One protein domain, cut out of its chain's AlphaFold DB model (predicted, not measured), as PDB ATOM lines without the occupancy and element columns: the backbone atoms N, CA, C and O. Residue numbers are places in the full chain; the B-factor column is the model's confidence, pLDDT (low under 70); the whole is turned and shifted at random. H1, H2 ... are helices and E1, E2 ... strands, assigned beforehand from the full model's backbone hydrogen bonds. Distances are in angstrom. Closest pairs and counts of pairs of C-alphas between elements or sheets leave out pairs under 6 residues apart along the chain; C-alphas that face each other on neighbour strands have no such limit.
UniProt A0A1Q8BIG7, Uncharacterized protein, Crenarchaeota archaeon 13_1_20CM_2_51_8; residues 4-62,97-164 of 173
ATOM      1  N   TYR A   4      28.762   4.100  10.302       90.25
ATOM      2  CA  TYR A   4      29.090   5.410  10.879       90.25
ATOM      3  C   TYR A   4      29.734   5.289  12.267       90.25
ATOM      4  O   TYR A   4      30.792   5.864  12.503       90.25
ATOM      5  N   THR A   5      29.113   4.531  13.175       90.06
ATOM      6  CA  THR A   5      29.591   4.394  14.556       90.06
ATOM      7  C   THR A   5      30.953   3.717  14.594       90.06
ATOM      8  O   THR A   5      31.851   4.220  15.255       90.06
ATOM      9  N   SER A   6      31.138   2.635  13.834       89.44
ATOM     10  CA  SER A   6      32.433   1.954  13.745       89.44
ATOM     11  C   SER A   6      33.526   2.874  13.192       89.44
ATOM     12  O   SER A   6      34.602   2.956  13.776       89.44
ATOM     13  N   TYR A   7      33.250   3.611  12.111       91.44
ATOM     14  CA  TYR A   7      34.211   4.558  11.535       91.44
ATOM     15  C   TYR A   7      34.541   5.699  12.498       91.44
ATOM     16  O   TYR A   7      35.700   6.086  12.604       91.44
ATOM     17  N   LEU A   8      33.555   6.205  13.243       92.88
ATOM     18  CA  LEU A   8      33.792   7.226  14.258       92.88
ATOM     19  C   LEU A   8      34.670   6.691  15.398       92.88
ATOM     20  O   LEU A   8      35.619   7.360  15.794       92.88
ATOM     21  N   SER A   9      34.403   5.477  15.887       92.00
ATOM     22  CA  SER A   9      35.246   4.826  16.895       92.00
ATOM     23  C   SER A   9      36.682   4.655  16.399       92.00
ATOM     24  O   SER A   9      37.612   5.001  17.123       92.00
ATOM     25  N   PHE A  10      36.881   4.206  15.155       90.62
ATOM     26  CA  PHE A  10      38.219   4.117  14.564       90.62
ATOM     27  C   PHE A  10      38.890   5.484  14.437       90.62
ATOM     28  O   PHE A  10      40.069   5.601  14.754       90.62
ATOM     29  N   ALA A  11      38.157   6.526  14.037       93.00
ATOM     30  CA  ALA A  11      38.698   7.879  13.968       93.00
ATOM     31  C   ALA A  11      39.181   8.361  15.346       93.00
ATOM     32  O   ALA A  11      40.278   8.904  15.440       93.00
ATOM     33  N   ILE A  12      38.410   8.114  16.412       93.19
ATOM     34  CA  ILE A  12      38.776   8.486  17.788       93.19
ATOM     35  C   ILE A  12      40.019   7.716  18.243       93.19
ATOM     36  O   ILE A  12      40.977   8.331  18.707       93.19
ATOM     37  N   VAL A  13      40.034   6.391  18.070       92.81
ATOM     38  CA  VAL A  13      41.172   5.539  18.455       92.81
ATOM     39  C   VAL A  13      42.443   5.975  17.734       92.81
ATOM     40  O   VAL A  13      43.468   6.199  18.373       92.81
ATOM     41  N   TRP A  14      42.381   6.169  16.416       91.56
ATOM     42  CA  TRP A  14      43.541   6.608  15.644       91.56
ATOM     43  C   TRP A  14      43.972   8.036  15.974       91.56
ATOM     44  O   TRP A  14      45.170   8.313  15.990       91.56
ATOM     45  N   SER A  15      43.034   8.929  16.295       88.94
ATOM     46  CA  SER A  15      43.364  10.280  16.768       88.94
ATOM     47  C   SER A  15      44.126  10.223  18.089       88.94
ATOM     48  O   SER A  15      45.133  10.908  18.241       88.94
ATOM     49  N   LEU A  16      43.696   9.359  19.015       89.00
ATOM     50  CA  LEU A  16      44.360   9.159  20.299       89.00
ATOM     51  C   LEU A  16      45.763   8.560  20.129       89.00
ATOM     52  O   LEU A  16      46.709   9.067  20.722       89.00
ATOM     53  N   ILE A  17      45.923   7.548  19.268       86.25
ATOM     54  CA  ILE A  17      47.242   6.982  18.937       86.25
ATOM     55  C   ILE A  17      48.159   8.063  18.351       86.25
ATOM     56  O   ILE A  17      49.300   8.197  18.786       86.25
ATOM     57  N   THR A  18      47.653   8.872  17.417       83.69
ATOM     58  CA  THR A  18      48.431   9.952  16.786       83.69
ATOM     59  C   THR A  18      48.847  11.009  17.816       83.69
ATOM     60  O   THR A  18      49.993  11.454  17.818       83.69
ATOM     61  N   ALA A  19      47.950  11.379  18.736       83.50
ATOM     62  CA  ALA A  19      48.248  12.321  19.812       83.50
ATOM     63  C   ALA A  19      49.294  11.775  20.801       83.50
ATOM     64  O   ALA A  19      50.195  12.506  21.206       83.50
ATOM     65  N   LEU A  20      49.220  10.487  21.155       82.69
ATOM     66  CA  LEU A  20      50.212   9.833  22.016       82.69
ATOM     67  C   LEU A  20      51.590   9.754  21.348       82.69
ATOM     68  O   LEU A  20      52.600  10.010  22.001       82.69
ATOM     69  N   GLN A  21      51.645   9.450  20.049       76.00
ATOM     70  CA  GLN A  21      52.901   9.450  19.290       76.00
ATOM     71  C   GLN A  21      53.545  10.841  19.264       76.00
ATOM     72  O   GLN A  21      54.738  10.972  19.536       76.00
ATOM     73  N   ALA A  22      52.744  11.880  19.025       73.19
ATOM     74  CA  ALA A  22      53.192  13.269  19.045       73.19
ATOM     75  C   ALA A  22      53.724  13.719  20.416       73.19
ATOM     76  O   ALA A  22      54.656  14.515  20.492       73.19
ATOM     77  N   ALA A  23      53.125  13.223  21.500       70.81
ATOM     78  CA  ALA A  23      53.532  13.567  22.858       70.81
ATOM     79  C   ALA A  23      54.780  12.799  23.330       70.81
ATOM     80  O   ALA A  23      55.547  13.331  24.128       70.81
ATOM     81  N   GLY A  24      54.972  11.553  22.876       63.62
ATOM     82  CA  GLY A  24      55.967  10.638  23.450       63.62
ATOM     83  C   GLY A  24      57.157  10.272  22.563       63.62
ATOM     84  O   GLY A  24      58.164   9.810  23.092       63.62
ATOM     85  N   LEU A  25      57.067  10.428  21.238       64.31
ATOM     86  CA  LEU A  25      58.059   9.851  20.319       64.31
ATOM     87  C   LEU A  25      58.708  10.868  19.378       64.31
ATOM     88  O   LEU A  25      59.831  10.630  18.933       64.31
ATOM     89  N   HIS A  26      58.021  11.954  19.011       66.44
ATOM     90  CA  HIS A  26      58.553  12.945  18.070       66.44
ATOM     91  C   HIS A  26      57.711  14.222  18.023       66.44
ATOM     92  O   HIS A  26      56.487  14.141  18.109       66.44
ATOM     93  N   PRO A  27      58.340  15.398  17.826       69.19
ATOM     94  CA  PRO A  27      57.608  16.641  17.652       69.19
ATOM     95  C   PRO A  27      56.714  16.550  16.414       69.19
ATOM     96  O   PRO A  27      57.171  16.226  15.316       69.19
ATOM     97  N   LEU A  28      55.428  16.840  16.604       71.19
ATOM     98  CA  LEU A  28      54.444  16.836  15.530       71.19
ATOM     99  C   LEU A  28      54.833  17.880  14.475       71.19
ATOM    100  O   LEU A  28      54.812  19.084  14.738       71.19
ATOM    101  N   ASN A  29      55.138  17.435  13.257       85.50
ATOM    102  CA  ASN A  29      55.281  18.348  12.136       85.50
ATOM    103  C   ASN A  29      53.876  18.713  11.648       85.50
ATOM    104  O   ASN A  29      53.237  17.953  10.918       85.50
ATOM    105  N   VAL A  30      53.396  19.884  12.075       83.38
ATOM    106  CA  VAL A  30      52.039  20.370  11.782       83.38
ATOM    107  C   VAL A  30      51.772  20.406  10.276       83.38
ATOM    108  O   VAL A  30      50.703  19.990   9.851       83.38
ATOM    109  N   GLY A  31      52.747  20.815   9.456       85.56
ATOM    110  CA  GLY A  31      52.591  20.850   8.000       85.56
ATOM    111  C   GLY A  31      52.312  19.465   7.412       85.56
ATOM    112  O   GLY A  31      51.325  19.278   6.696       85.56
ATOM    113  N   ILE A  32      53.133  18.472   7.769       85.62
ATOM    114  CA  ILE A  32      52.960  17.082   7.315       85.62
ATOM    115  C   ILE A  32      51.655  16.494   7.863       85.62
ATOM    116  O   ILE A  32      50.903  15.876   7.105       85.62
ATOM    117  N   ALA A  33      51.356  16.707   9.146       87.00
ATOM    118  CA  ALA A  33      50.132  16.222   9.781       87.00
ATOM    119  C   ALA A  33      48.874  16.803   9.118       87.00
ATOM    120  O   ALA A  33      47.935  16.063   8.829       87.00
ATOM    121  N   SER A  34      48.859  18.105   8.817       87.88
ATOM    122  CA  SER A  34      47.740  18.770   8.146       87.88
ATOM    123  C   SER A  34      47.537  18.251   6.724       87.88
ATOM    124  O   SER A  34      46.420  17.862   6.380       87.88
ATOM    125  N   VAL A  35      48.597  18.185   5.909       92.50
ATOM    126  CA  VAL A  35      48.507  17.664   4.532       92.50
ATOM    127  C   VAL A  35      48.040  16.208   4.537       92.50
ATOM    128  O   VAL A  35      47.142  15.842   3.778       92.50
ATOM    129  N   SER A  36      48.583  15.391   5.442       90.31
ATOM    130  CA  SER A  36      48.224  13.976   5.568       90.31
ATOM    131  C   SER A  36      46.788  13.794   6.053       90.31
ATOM    132  O   SER A  36      46.052  12.985   5.495       90.31
ATOM    133  N   GLY A  37      46.351  14.581   7.039       90.81
ATOM    134  CA  GLY A  37      44.977  14.568   7.537       90.81
ATOM    135  C   GLY A  37      43.960  14.967   6.466       90.81
ATOM    136  O   GLY A  37      42.956  14.275   6.291       90.81
ATOM    137  N   ILE A  38      44.240  16.025   5.696       93.06
ATOM    138  CA  ILE A  38      43.396  16.462   4.572       93.06
ATOM    139  C   ILE A  38      43.371  15.396   3.471       93.06
ATOM    140  O   ILE A  38      42.295  15.015   3.008       93.06
ATOM    141  N   GLY A  39      44.534  14.874   3.073       92.31
ATOM    142  CA  GLY A  39      44.639  13.821   2.060       92.31
ATOM    143  C   GLY A  39      43.901  12.545   2.470       92.31
ATOM    144  O   GLY A  39      43.150  11.971   1.675       92.31
ATOM    145  N   GLY A  40      44.035  12.147   3.736       92.44
ATOM    146  CA  GLY A  40      43.288  11.045   4.332       92.44
ATOM    147  C   GLY A  40      41.787  11.300   4.293       92.44
ATOM    148  O   GLY A  40      41.030  10.460   3.811       92.44
ATOM    149  N   PHE A  41      41.347  12.492   4.702       95.44
ATOM    150  CA  PHE A  41      39.937  12.870   4.667       95.44
ATOM    151  C   PHE A  41      39.347  12.802   3.252       95.44
ATOM    152  O   PHE A  41      38.292  12.200   3.043       95.44
ATOM    153  N   LEU A  42      40.032  13.357   2.251       95.81
ATOM    154  CA  LEU A  42      39.583  13.301   0.857       95.81
ATOM    155  C   LEU A  42      39.503  11.857   0.349       95.81
ATOM    156  O   LEU A  42      38.487  11.458  -0.228       95.81
ATOM    157  N   THR A  43      40.529  11.051   0.623       91.69
ATOM    158  CA  THR A  43      40.576   9.635   0.232       91.69
ATOM    159  C   THR A  43      39.444   8.840   0.885       91.69
ATOM    160  O   THR A  43      38.728   8.098   0.207       91.69
ATOM    161  N   GLY A  44      39.217   9.044   2.186       91.44
ATOM    162  CA  GLY A  44      38.123   8.430   2.935       91.44
ATOM    163  C   GLY A  44      36.748   8.842   2.412       91.44
ATOM    164  O   GLY A  44      35.867   7.995   2.260       91.44
ATOM    165  N   ALA A  45      36.571  10.115   2.048       94.25
ATOM    166  CA  ALA A  45      35.327  10.607   1.470       94.25
ATOM    167  C   ALA A  45      35.039   9.981   0.096       94.25
ATOM    168  O   ALA A  45      33.903   9.574  -0.164       94.25
ATOM    169  N   ILE A  46      36.049   9.871  -0.774       92.75
ATOM    170  CA  ILE A  46      35.926   9.217  -2.086       92.75
ATOM    171  C   ILE A  46      35.572   7.739  -1.904       92.75
ATOM    172  O   ILE A  46      34.627   7.251  -2.527       92.75
ATOM    173  N   ALA A  47      36.279   7.036  -1.014       89.50
ATOM    174  CA  ALA A  47      36.019   5.631  -0.729       89.50
ATOM    175  C   ALA A  47      34.592   5.410  -0.199       89.50
ATOM    176  O   ALA A  47      33.877   4.557  -0.724       89.50
ATOM    177  N   ALA A  48      34.145   6.215   0.772       91.12
ATOM    178  CA  ALA A  48      32.803   6.119   1.344       91.12
ATOM    179  C   ALA A  48      31.702   6.426   0.317       91.12
ATOM    180  O   ALA A  48      30.694   5.720   0.267       91.12
ATOM    181  N   ARG A  49      31.903   7.429  -0.551       92.00
ATOM    182  CA  ARG A  49      30.982   7.714  -1.666       92.00
ATOM    183  C   ARG A  49      30.913   6.558  -2.661       92.00
ATOM    184  O   ARG A  49      29.823   6.236  -3.120       92.00
ATOM    185  N   GLY A  50      32.047   5.932  -2.976       88.44
ATOM    186  CA  GLY A  50      32.092   4.738  -3.819       88.44
ATOM    187  C   GLY A  50      31.272   3.593  -3.223       88.44
ATOM    188  O   GLY A  50      30.424   3.028  -3.906       88.44
ATOM    189  N   THR A  51      31.454   3.325  -1.926       88.75
ATOM    190  CA  THR A  51      30.675   2.322  -1.187       88.75
ATOM    191  C   THR A  51      29.176   2.622  -1.229       88.75
ATOM    192  O   THR A  51      28.392   1.744  -1.571       88.75
ATOM    193  N   ILE A  52      28.769   3.864  -0.942       91.31
ATOM    194  CA  ILE A  52      27.360   4.283  -1.011       91.31
ATOM    195  C   ILE A  52      26.785   4.066  -2.411       91.31
ATOM    196  O   ILE A  52      25.709   3.496  -2.540       91.31
ATOM    197  N   ARG A  53      27.503   4.487  -3.458       90.44
ATOM    198  CA  ARG A  53      27.037   4.363  -4.844       90.44
ATOM    199  C   ARG A  53      26.797   2.906  -5.236       90.44
ATOM    200  O   ARG A  53      25.847   2.617  -5.955       90.44
ATOM    201  N   GLU A  54      27.651   1.993  -4.786       86.12
ATOM    202  CA  GLU A  54      27.461   0.563  -5.036       86.12
ATOM    203  C   GLU A  54      26.280  -0.004  -4.238       86.12
ATOM    204  O   GLU A  54      25.486  -0.746  -4.807       86.12
ATOM    205  N   ILE A  55      26.090   0.414  -2.981       86.81
ATOM    206  CA  ILE A  55      24.903   0.052  -2.184       86.81
ATOM    207  C   ILE A  55      23.618   0.566  -2.846       86.81
ATOM    208  O   ILE A  55      22.619  -0.141  -2.880       86.81
ATOM    209  N   GLU A  56      23.616   1.780  -3.395       86.88
ATOM    210  CA  GLU A  56      22.450   2.329  -4.098       86.88
ATOM    211  C   GLU A  56      22.137   1.563  -5.388       86.88
ATOM    212  O   GLU A  56      20.968   1.366  -5.711       86.88
ATOM    213  N   LYS A  57      23.163   1.106  -6.114       84.50
ATOM    214  CA  LYS A  57      22.998   0.354  -7.367       84.50
ATOM    215  C   LYS A  57      22.603  -1.105  -7.155       84.50
ATOM    216  O   LYS A  57      21.803  -1.629  -7.920       84.50
ATOM    217  N   LYS A  58      23.223  -1.771  -6.181       79.88
ATOM    218  CA  LYS A  58      23.166  -3.231  -6.007       79.88
ATOM    219  C   LYS A  58      22.535  -3.652  -4.682       79.88
ATOM    220  O   LYS A  58      22.492  -4.833  -4.394       79.88
ATOM    221  N   GLY A  59      22.107  -2.726  -3.828       74.31
ATOM    222  CA  GLY A  59      21.622  -3.023  -2.471       74.31
ATOM    223  C   GLY A  59      22.733  -3.343  -1.459       74.31
ATOM    224  O   GLY A  59      22.559  -3.112  -0.260       74.31
ATOM    225  N   GLU A  60      23.897  -3.798  -1.927       81.94
ATOM    226  CA  GLU A  60      25.050  -4.155  -1.105       81.94
ATOM    227  C   GLU A  60      26.387  -3.857  -1.799       81.94
ATOM    228  O   GLU A  60      26.503  -3.845  -3.025       81.94
ATOM    229  N   TYR A  61      27.428  -3.652  -0.997       82.06
ATOM    230  CA  TYR A  61      28.802  -3.509  -1.457       82.06
ATOM    231  C   TYR A  61      29.692  -4.544  -0.777       82.06
ATOM    232  O   TYR A  61      29.874  -4.541   0.442       82.06
ATOM    233  N   HIS A  62      30.280  -5.410  -1.595       78.94
ATOM    234  CA  HIS A  62      31.257  -6.399  -1.175       78.94
ATOM    235  C   HIS A  62      32.662  -5.839  -1.361       78.94
ATOM    236  O   HIS A  62      33.063  -5.470  -2.468       78.94
ATOM    237  N   SER A  97      61.664  11.009  11.794       73.94
ATOM    238  CA  SER A  97      60.705  11.223  12.873       73.94
ATOM    239  C   SER A  97      59.634  12.267  12.539       73.94
ATOM    240  O   SER A  97      58.495  12.143  12.982       73.94
ATOM    241  N   GLN A  98      59.942  13.245  11.681       75.06
ATOM    242  CA  GLN A  98      58.952  14.211  11.195       75.06
ATOM    243  C   GLN A  98      57.942  13.560  10.244       75.06
ATOM    244  O   GLN A  98      56.754  13.888  10.298       75.06
ATOM    245  N   PHE A  99      58.379  12.592   9.427       75.75
ATOM    246  CA  PHE A  99      57.504  11.828   8.530       75.75
ATOM    247  C   PHE A  99      56.503  10.939   9.269       75.75
ATOM    248  O   PHE A  99      55.460  10.612   8.709       75.75
ATOM    249  N   LEU A 100      56.736  10.610  10.541       76.88
ATOM    250  CA  LEU A 100      55.749   9.885  11.349       76.88
ATOM    251  C   LEU A 100      54.466  10.714  11.560       76.88
ATOM    252  O   LEU A 100      53.391  10.160  11.759       76.88
ATOM    253  N   SER A 101      54.506  12.032  11.343       81.25
ATOM    254  CA  SER A 101      53.298  12.872  11.302       81.25
ATOM    255  C   SER A 101      52.308  12.472  10.187       81.25
ATOM    256  O   SER A 101      51.142  12.870  10.233       81.25
ATOM    257  N   VAL A 102      52.724  11.646   9.212       84.12
ATOM    258  CA  VAL A 102      51.846  11.069   8.176       84.12
ATOM    259  C   VAL A 102      50.742  10.187   8.766       84.12
ATOM    260  O   VAL A 102      49.681  10.066   8.153       84.12
ATOM    261  N   TYR A 103      50.901   9.645   9.982       83.19
ATOM    262  CA  TYR A 103      49.853   8.849  10.642       83.19
ATOM    263  C   TYR A 103      48.526   9.601  10.825       83.19
ATOM    264  O   TYR A 103      47.478   8.954  10.894       83.19
ATOM    265  N   ALA A 104      48.526  10.940  10.764       87.19
ATOM    266  CA  ALA A 104      47.316  11.766  10.710       87.19
ATOM    267  C   ALA A 104      46.379  11.428   9.526       87.19
ATOM    268  O   ALA A 104      45.186  11.744   9.567       87.19
ATOM    269  N   VAL A 105      46.872  10.724   8.497       90.75
ATOM    270  CA  VAL A 105      46.059  10.198   7.389       90.75
ATOM    271  C   VAL A 105      44.969   9.234   7.865       90.75
ATOM    272  O   VAL A 105      43.859   9.238   7.324       90.75
ATOM    273  N   LEU A 106      45.243   8.427   8.895       91.06
ATOM    274  CA  LEU A 106      44.325   7.406   9.401       91.06
ATOM    275  C   LEU A 106      43.078   8.018  10.052       91.06
ATOM    276  O   LEU A 106      41.977   7.741   9.562       91.06
ATOM    277  N   PRO A 107      43.186   8.886  11.082       92.25
ATOM    278  CA  PRO A 107      42.003   9.509  11.661       92.25
ATOM    279  C   PRO A 107      41.236  10.345  10.631       92.25
ATOM    280  O   PRO A 107      40.008  10.272  10.608       92.25
ATOM    281  N   GLY A 108      41.925  11.046   9.719       92.94
ATOM    282  CA  GLY A 108      41.283  11.787   8.627       92.94
ATOM    283  C   GLY A 108      40.416  10.895   7.733       92.94
ATOM    284  O   GLY A 108      39.249  11.204   7.482       92.94
ATOM    285  N   THR A 109      40.950   9.743   7.316       93.44
ATOM    286  CA  THR A 109      40.244   8.766   6.468       93.44
ATOM    287  C   THR A 109      38.981   8.230   7.142       93.44
ATOM    288  O   THR A 109      37.902   8.224   6.539       93.44
ATOM    289  N   TYR A 110      39.087   7.807   8.403       93.25
ATOM    290  CA  TYR A 110      37.947   7.258   9.139       93.25
ATOM    291  C   TYR A 110      36.903   8.325   9.481       93.25
ATOM    292  O   TYR A 110      35.702   8.066   9.358       93.25
ATOM    293  N   LEU A 111      37.337   9.540   9.828       95.00
ATOM    294  CA  LEU A 111      36.438  10.658  10.104       95.00
ATOM    295  C   LEU A 111      35.611  11.023   8.869       95.00
ATOM    296  O   LEU A 111      34.394  11.190   8.967       95.00
ATOM    297  N   ALA A 112      36.239  11.082   7.693       95.06
ATOM    298  CA  ALA A 112      35.528  11.325   6.443       95.06
ATOM    299  C   ALA A 112      34.465  10.261   6.167       95.06
ATOM    300  O   ALA A 112      33.325  10.596   5.840       95.06
ATOM    301  N   GLY A 113      34.811   8.981   6.341       91.94
ATOM    302  CA  GLY A 113      33.850   7.892   6.184       91.94
ATOM    303  C   GLY A 113      32.666   8.026   7.142       91.94
ATOM    304  O   GLY A 113      31.517   7.940   6.706       91.94
ATOM    305  N   ALA A 114      32.919   8.344   8.416       93.88
ATOM    306  CA  ALA A 114      31.869   8.588   9.401       93.88
ATOM    307  C   ALA A 114      30.929   9.730   8.969       93.88
ATOM    308  O   ALA A 114      29.710   9.549   8.939       93.88
ATOM    309  N   VAL A 115      31.481  10.880   8.569       95.88
ATOM    310  CA  VAL A 115      30.701  12.047   8.125       95.88
ATOM    311  C   VAL A 115      29.851  11.718   6.897       95.88
ATOM    312  O   VAL A 115      28.657  12.027   6.864       95.88
ATOM    313  N   ILE A 116      30.442  11.074   5.888       95.38
ATOM    314  CA  ILE A 116      29.758  10.759   4.632       95.38
ATOM    315  C   ILE A 116      28.645   9.729   4.845       95.38
ATOM    316  O   ILE A 116      27.525   9.954   4.376       95.38
ATOM    317  N   PHE A 117      28.900   8.651   5.594       93.19
ATOM    318  CA  PHE A 117      27.860   7.675   5.920       93.19
ATOM    319  C   PHE A 117      26.737   8.317   6.729       93.19
ATOM    320  O   PHE A 117      25.574   8.194   6.350       93.19
ATOM    321  N   ARG A 118      27.059   9.090   7.774       94.31
ATOM    322  CA  ARG A 118      26.041   9.752   8.599       94.31
ATOM    323  C   ARG A 118      25.159  10.692   7.785       94.31
ATOM    324  O   ARG A 118      23.938  10.663   7.929       94.31
ATOM    325  N   ARG A 119      25.760  11.510   6.918       94.75
ATOM    326  CA  ARG A 119      25.021  12.434   6.047       94.75
ATOM    327  C   ARG A 119      24.054  11.684   5.133       94.75
ATOM    328  O   ARG A 119      22.913  12.112   4.968       94.75
ATOM    329  N   TRP A 120      24.490  10.565   4.564       94.12
ATOM    330  CA  TRP A 120      23.642   9.737   3.713       94.12
ATOM    331  C   TRP A 120      22.497   9.075   4.492       94.12
ATOM    332  O   TRP A 120      21.352   9.114   4.042       94.12
ATOM    333  N   GLU A 121      22.771   8.535   5.683       92.62
ATOM    334  CA  GLU A 121      21.756   7.910   6.545       92.62
ATOM    335  C   GLU A 121      20.663   8.897   6.980       92.62
ATOM    336  O   GLU A 121      19.487   8.539   7.105       92.62
ATOM    337  N   LEU A 122      21.040  10.152   7.242       91.38
ATOM    338  CA  LEU A 122      20.096  11.221   7.575       91.38
ATOM    339  C   LEU A 122      19.193  11.567   6.387       91.38
ATOM    340  O   LEU A 122      17.996  11.743   6.582       91.38
ATOM    341  N   LYS A 123      19.744  11.603   5.168       92.75
ATOM    342  CA  LYS A 123      18.991  11.945   3.954       92.75
ATOM    343  C   LYS A 123      18.020  10.844   3.511       92.75
ATOM    344  O   LYS A 123      16.941  11.156   3.025       92.75
ATOM    345  N   ASN A 124      18.401   9.574   3.649       89.19
ATOM    346  CA  ASN A 124      17.682   8.463   3.011       89.19
ATOM    347  C   ASN A 124      16.773   7.661   3.953       89.19
ATOM    348  O   ASN A 124      16.138   6.707   3.512       89.19
ATOM    349  N   GLY A 125      16.746   7.973   5.254       85.88
ATOM    350  CA  GLY A 125      15.945   7.213   6.225       85.88
ATOM    351  C   GLY A 125      16.403   5.757   6.426       85.88
ATOM    352  O   GLY A 125      15.691   4.959   7.033       85.88
ATOM    353  N   LYS A 126      17.598   5.409   5.940       88.88
ATOM    354  CA  LYS A 126      18.231   4.088   6.051       88.88
ATOM    355  C   LYS A 126      19.514   4.182   6.874       88.88
ATOM    356  O   LYS A 126      20.032   5.268   7.121       88.88
ATOM    357  N   GLU A 127      20.018   3.039   7.301       90.00
ATOM    358  CA  GLU A 127      21.251   2.861   8.058       90.00
ATOM    359  C   GLU A 127      22.205   1.988   7.262       90.00
ATOM    360  O   GLU A 127      21.788   0.964   6.724       90.00
ATOM    361  N   ILE A 128      23.484   2.351   7.227       89.38
ATOM    362  CA  ILE A 128      24.509   1.526   6.596       89.38
ATOM    363  C   ILE A 128      25.105   0.636   7.675       89.38
ATOM    364  O   ILE A 128      25.637   1.105   8.683       89.38
ATOM    365  N   HIS A 129      25.025  -0.669   7.465       88.19
ATOM    366  CA  HIS A 129      25.599  -1.660   8.359       88.19
ATOM    367  C   HIS A 129      26.778  -2.338   7.680       88.19
ATOM    368  O   HIS A 129      26.789  -2.539   6.469       88.19
ATOM    369  N   TRP A 130      27.778  -2.651   8.492       83.38
ATOM    370  CA  TRP A 130      28.967  -3.396   8.119       83.38
ATOM    371  C   TRP A 130      28.971  -4.737   8.858       83.38
ATOM    372  O   TRP A 130      28.804  -4.773  10.088       83.38
ATOM    373  N   GLU A 131      29.144  -5.825   8.107       79.75
ATOM    374  CA  GLU A 131      29.304  -7.193   8.614       79.75
ATOM    375  C   GLU A 131      30.527  -7.868   8.001       79.75
ATOM    376  O   GLU A 131      30.738  -7.776   6.797       79.75
ATOM    377  N   GLY A 132      31.279  -8.606   8.819       69.19
ATOM    378  CA  GLY A 132      32.446  -9.388   8.405       69.19
ATOM    379  C   GLY A 132      33.719  -8.969   9.138       69.19
ATOM    380  O   GLY A 132      33.851  -7.832   9.576       69.19
ATOM    381  N   THR A 133      34.651  -9.908   9.291       60.38
ATOM    382  CA  THR A 133      35.853  -9.738  10.126       60.38
ATOM    383  C   THR A 133      37.001  -9.028   9.399       60.38
ATOM    384  O   THR A 133      37.779  -8.334  10.039       60.38
ATOM    385  N   TRP A 134      37.094  -9.169   8.066       48.75
ATOM    386  CA  TRP A 134      38.206  -8.634   7.254       48.75
ATOM    387  C   TRP A 134      37.748  -8.070   5.899       48.75
ATOM    388  O   TRP A 134      38.004  -6.913   5.579       48.75
ATOM    389  N   THR A 135      37.001  -8.852   5.118       60.72
ATOM    390  CA  THR A 135      36.315  -8.404   3.893       60.72
ATOM    391  C   THR A 135      34.840  -8.222   4.201       60.72
ATOM    392  O   THR A 135      34.027  -9.108   3.942       60.72
ATOM    393  N   GLY A 136      34.501  -7.116   4.852       69.25
ATOM    394  CA  GLY A 136      33.113  -6.911   5.232       69.25
ATOM    395  C   GLY A 136      32.229  -6.480   4.064       69.25
ATOM    396  O   GLY A 136      32.681  -5.796   3.133       69.25
ATOM    397  N   THR A 137      30.965  -6.873   4.151       81.50
ATOM    398  CA  THR A 137      29.886  -6.433   3.273       81.50
ATOM    399  C   THR A 137      29.194  -5.242   3.918       81.50
ATOM    400  O   THR A 137      28.882  -5.252   5.112       81.50
ATOM    401  N   PHE A 138      28.968  -4.205   3.120       85.50
ATOM    402  CA  PHE A 138      28.160  -3.058   3.503       85.50
ATOM    403  C   PHE A 138      26.781  -3.182   2.872       85.50
ATOM    404  O   PHE A 138      26.671  -3.484   1.688       85.50
ATOM    405  N   TYR A 139      25.735  -2.913   3.638       85.19
ATOM    406  CA  TYR A 139      24.363  -2.956   3.139       85.19
ATOM    407  C   TYR A 139      23.503  -1.916   3.862       85.19
ATOM    408  O   TYR A 139      23.818  -1.494   4.979       85.19
ATOM    409  N   ALA A 140      22.421  -1.485   3.213       86.88
ATOM    410  CA  ALA A 140      21.498  -0.496   3.762       86.88
ATOM    411  C   ALA A 140      20.247  -1.162   4.358       86.88
ATOM    412  O   ALA A 140      19.571  -1.931   3.682       86.88
ATOM    413  N   ILE A 141      19.900  -0.824   5.602       85.25
ATOM    414  CA  ILE A 141      18.685  -1.283   6.296       85.25
ATOM    415  C   ILE A 141      17.769  -0.080   6.596       85.25
ATOM    416  O   ILE A 141      18.268   0.948   7.050       85.25
ATOM    417  N   PRO A 142      16.439  -0.171   6.404       84.81
ATOM    418  CA  PRO A 142      15.490   0.844   6.876       84.81
ATOM    419  C   PRO A 142      15.561   1.110   8.393       84.81
ATOM    420  O   PRO A 142      15.722   0.192   9.199       84.81
ATOM    421  N   LYS A 143      15.409   2.372   8.806       84.56
ATOM    422  CA  LYS A 143      15.318   2.728  10.233       84.56
ATOM    423  C   LYS A 143      14.033   2.173  10.860       84.56
ATOM    424  O   LYS A 143      13.008   2.094  10.198       84.56
ATOM    425  N   GLY A 144      14.089   1.840  12.149       79.19
ATOM    426  CA  GLY A 144      12.906   1.466  12.941       79.19
ATOM    427  C   GLY A 144      12.519  -0.014  12.909       79.19
ATOM    428  O   GLY A 144      11.656  -0.410  13.681       79.19
ATOM    429  N   LEU A 145      13.189  -0.843  12.102       81.06
ATOM    430  CA  LEU A 145      12.952  -2.289  12.095       81.06
ATOM    431  C   LEU A 145      13.382  -2.925  13.425       81.06
ATOM    432  O   LEU A 145      14.485  -2.658  13.938       81.06
ATOM    433  N   THR A 146      12.539  -3.811  13.942       83.69
ATOM    434  CA  THR A 146      12.855  -4.711  15.054       83.69
ATOM    435  C   THR A 146      13.979  -5.676  14.663       83.69
ATOM    436  O   THR A 146      14.345  -5.815  13.493       83.69
ATOM    437  N   TRP A 147      14.590  -6.348  15.643       76.25
ATOM    438  CA  TRP A 147      15.708  -7.259  15.368       76.25
ATOM    439  C   TRP A 147      15.314  -8.410  14.425       76.25
ATOM    440  O   TRP A 147      16.082  -8.744  13.520       76.25
ATOM    441  N   GLN A 148      14.105  -8.961  14.591       81.12
ATOM    442  CA  GLN A 148      13.570 -10.025  13.736       81.12
ATOM    443  C   GLN A 148      13.336  -9.533  12.304       81.12
ATOM    444  O   GLN A 148      13.810 -10.159  11.357       81.12
ATOM    445  N   GLU A 149      12.715  -8.365  12.133       82.31
ATOM    446  CA  GLU A 149      12.474  -7.785  10.807       82.31
ATOM    447  C   GLU A 149      13.784  -7.421  10.095       82.31
ATOM    448  O   GLU A 149      13.914  -7.613   8.890       82.31
ATOM    449  N   ARG A 150      14.815  -6.967  10.825       79.00
ATOM    450  CA  ARG A 150      16.157  -6.774  10.242       79.00
ATOM    451  C   ARG A 150      16.796  -8.080   9.801       79.00
ATOM    452  O   ARG A 150      17.598  -8.079   8.868       79.00
ATOM    453  N   TYR A 151      16.542  -9.177  10.508       75.69
ATOM    454  CA  TYR A 151      17.047 -10.489  10.117       75.69
ATOM    455  C   TYR A 151      16.352 -10.978   8.841       75.69
ATOM    456  O   TYR A 151      17.041 -11.325   7.884       75.69
ATOM    457  N   GLN A 152      15.021 -10.896   8.784       80.88
ATOM    458  CA  GLN A 152      14.246 -11.256   7.593       80.88
ATOM    459  C   GLN A 152      14.582 -10.373   6.390       80.88
ATOM    460  O   GLN A 152      14.919 -10.895   5.332       80.88
ATOM    461  N   TYR A 153      14.622  -9.049   6.562       79.19
ATOM    462  CA  TYR A 153      14.990  -8.121   5.491       79.19
ATOM    463  C   TYR A 153      16.376  -8.432   4.910       79.19
ATOM    464  O   TYR A 153      16.573  -8.388   3.697       79.19
ATOM    465  N   ARG A 154      17.347  -8.790   5.763       73.69
ATOM    466  CA  ARG A 154      18.680  -9.224   5.312       73.69
ATOM    467  C   ARG A 154      18.619 -10.514   4.503       73.69
ATOM    468  O   ARG A 154      19.302 -10.612   3.485       73.69
ATOM    469  N   TYR A 155      17.844 -11.492   4.964       75.44
ATOM    470  CA  TYR A 155      17.683 -12.762   4.267       75.44
ATOM    471  C   TYR A 155      17.070 -12.547   2.877       75.44
ATOM    472  O   TYR A 155      17.654 -12.960   1.879       75.44
ATOM    473  N   GLU A 156      15.978 -11.786   2.797       76.69
ATOM    474  CA  GLU A 156      15.312 -11.457   1.534       76.69
ATOM    475  C   GLU A 156      16.203 -10.671   0.571       76.69
ATOM    476  O   GLU A 156      16.209 -10.947  -0.627       76.69
ATOM    477  N   GLN A 157      16.980  -9.698   1.062       72.38
ATOM    478  CA  GLN A 157      17.929  -8.964   0.218       72.38
ATOM    479  C   GLN A 157      18.985  -9.901  -0.373       72.38
ATOM    480  O   GLN A 157      19.235  -9.862  -1.576       72.38
ATOM    481  N   ARG A 158      19.552 -10.804   0.440       71.12
ATOM    482  CA  ARG A 158      20.521 -11.798  -0.043       71.12
ATOM    483  C   ARG A 158      19.907 -12.757  -1.056       71.12
ATOM    484  O   ARG A 158      20.570 -13.094  -2.033       71.12
ATOM    485  N   GLU A 159      18.667 -13.191  -0.852       71.94
ATOM    486  CA  GLU A 159      17.985 -14.045  -1.826       71.94
ATOM    487  C   GLU A 159      17.699 -13.318  -3.139       71.94
ATOM    488  O   GLU A 159      17.977 -13.878  -4.196       71.94
ATOM    489  N   ARG A 160      17.253 -12.056  -3.103       68.00
ATOM    490  CA  ARG A 160      17.070 -11.234  -4.317       68.00
ATOM    491  C   ARG A 160      18.367 -11.091  -5.109       68.00
ATOM    492  O   ARG A 160      18.354 -11.156  -6.333       68.00
ATOM    493  N   LEU A 161      19.489 -10.939  -4.412       64.88
ATOM    494  CA  LEU A 161      20.805 -10.786  -5.030       64.88
ATOM    495  C   LEU A 161      21.334 -12.103  -5.607       64.88
ATOM    496  O   LEU A 161      21.878 -12.110  -6.707       64.88
ATOM    497  N   ARG A 162      21.100 -13.233  -4.926       65.31
ATOM    498  CA  ARG A 162      21.409 -14.582  -5.440       65.31
ATOM    499  C   ARG A 162      20.513 -14.999  -6.602       65.31
ATOM    500  O   ARG A 162      20.968 -15.696  -7.504       65.31
ATOM    501  N   ALA A 163      19.251 -14.581  -6.591       62.84
ATOM    502  CA  ALA A 163      18.332 -14.800  -7.698       62.84
ATOM    503  C   ALA A 163      18.768 -14.029  -8.958       62.84
ATOM    504  O   ALA A 163      18.419 -14.434 -10.066       62.84
ATOM    505  N   GLY A 164      19.598 -12.992  -8.820       56.25
ATOM    506  CA  GLY A 164      20.032 -12.154  -9.932       56.25
ATOM    507  C   GLY A 164      18.900 -11.270 -10.456       56.25
ATOM    508  O   GLY A 164      17.718 -11.482 -10.173       56.25
TER     509      GLY A 164
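Overview. This is residues 4 to 62 and 97 to 164 of the 173 residues of an uncharacterized protein of Crenarchaeota archaeon 13_1_20CM_2_51_8 (UniProt A0A1Q8BIG7). Three long helices lie side by side in a row, H3 between H1 and H2, and make most of the length of a rod; a small three-stranded sheet sits at one end, with H4 crossing beyond it. The 127 printed residues hold H1 H2 E1 H3 E2 E3 H4 in that order, mostly helix, and the antiparallel sheet runs E1 E3 E2. The whole is loose, with a radius of gyration of the C-alphas of 17.6 A and spans of 55 by 27 by 25 A.

Along the chain. H1, residues 4 to 24, begins at C-alpha 4 (29.090, 5.410, 10.879) and is 30.1 A long. H2, residues 30 to 58, is 41.3 A long, and E1 is residues 60 to 62. H3, residues 97 to 124, is 44.2 A long. E2 is residues 126 to 131 and E3 residues 137 to 142. H4, residues 147 to 163, is 24.4 A long and ends at C-alpha 163 (18.332, -14.800, -7.698).

Arrangement. H1 touches H3, closest at the C-alphas of Ala 11 and Pro 107, 4.3 A, at a shallow tilt of 19 degrees, opposite ways. H2 touches H3, closest at the C-alphas of Gly 44 and Thr 109, 4.1 A, the same way at a shallow tilt of 33 degrees, only just short of steep. H1 and H2 are apart. E2 and E3 form a hairpin, with N 127 and O 141 at 2.7 A; N 61 and O 138 of E1 and E3 are at 2.8 A. H4 only grazes the sheet. Every O i to N i+4 pair is within hydrogen-bond range in H1, H2 and H4; in H3, 17 of 24 are.

Size, cuts and confidence. The C-alphas of Pro 27 and Ala 163 are farthest apart, 56.3 A. Residues 63 to 96 are not printed; C-alphas 62 and 97 are 37.1 A apart across this cut. The links printed whole are tight. The pLDDT is under 70 at residues 24 to 27, 132 to 136 and 160 to 164.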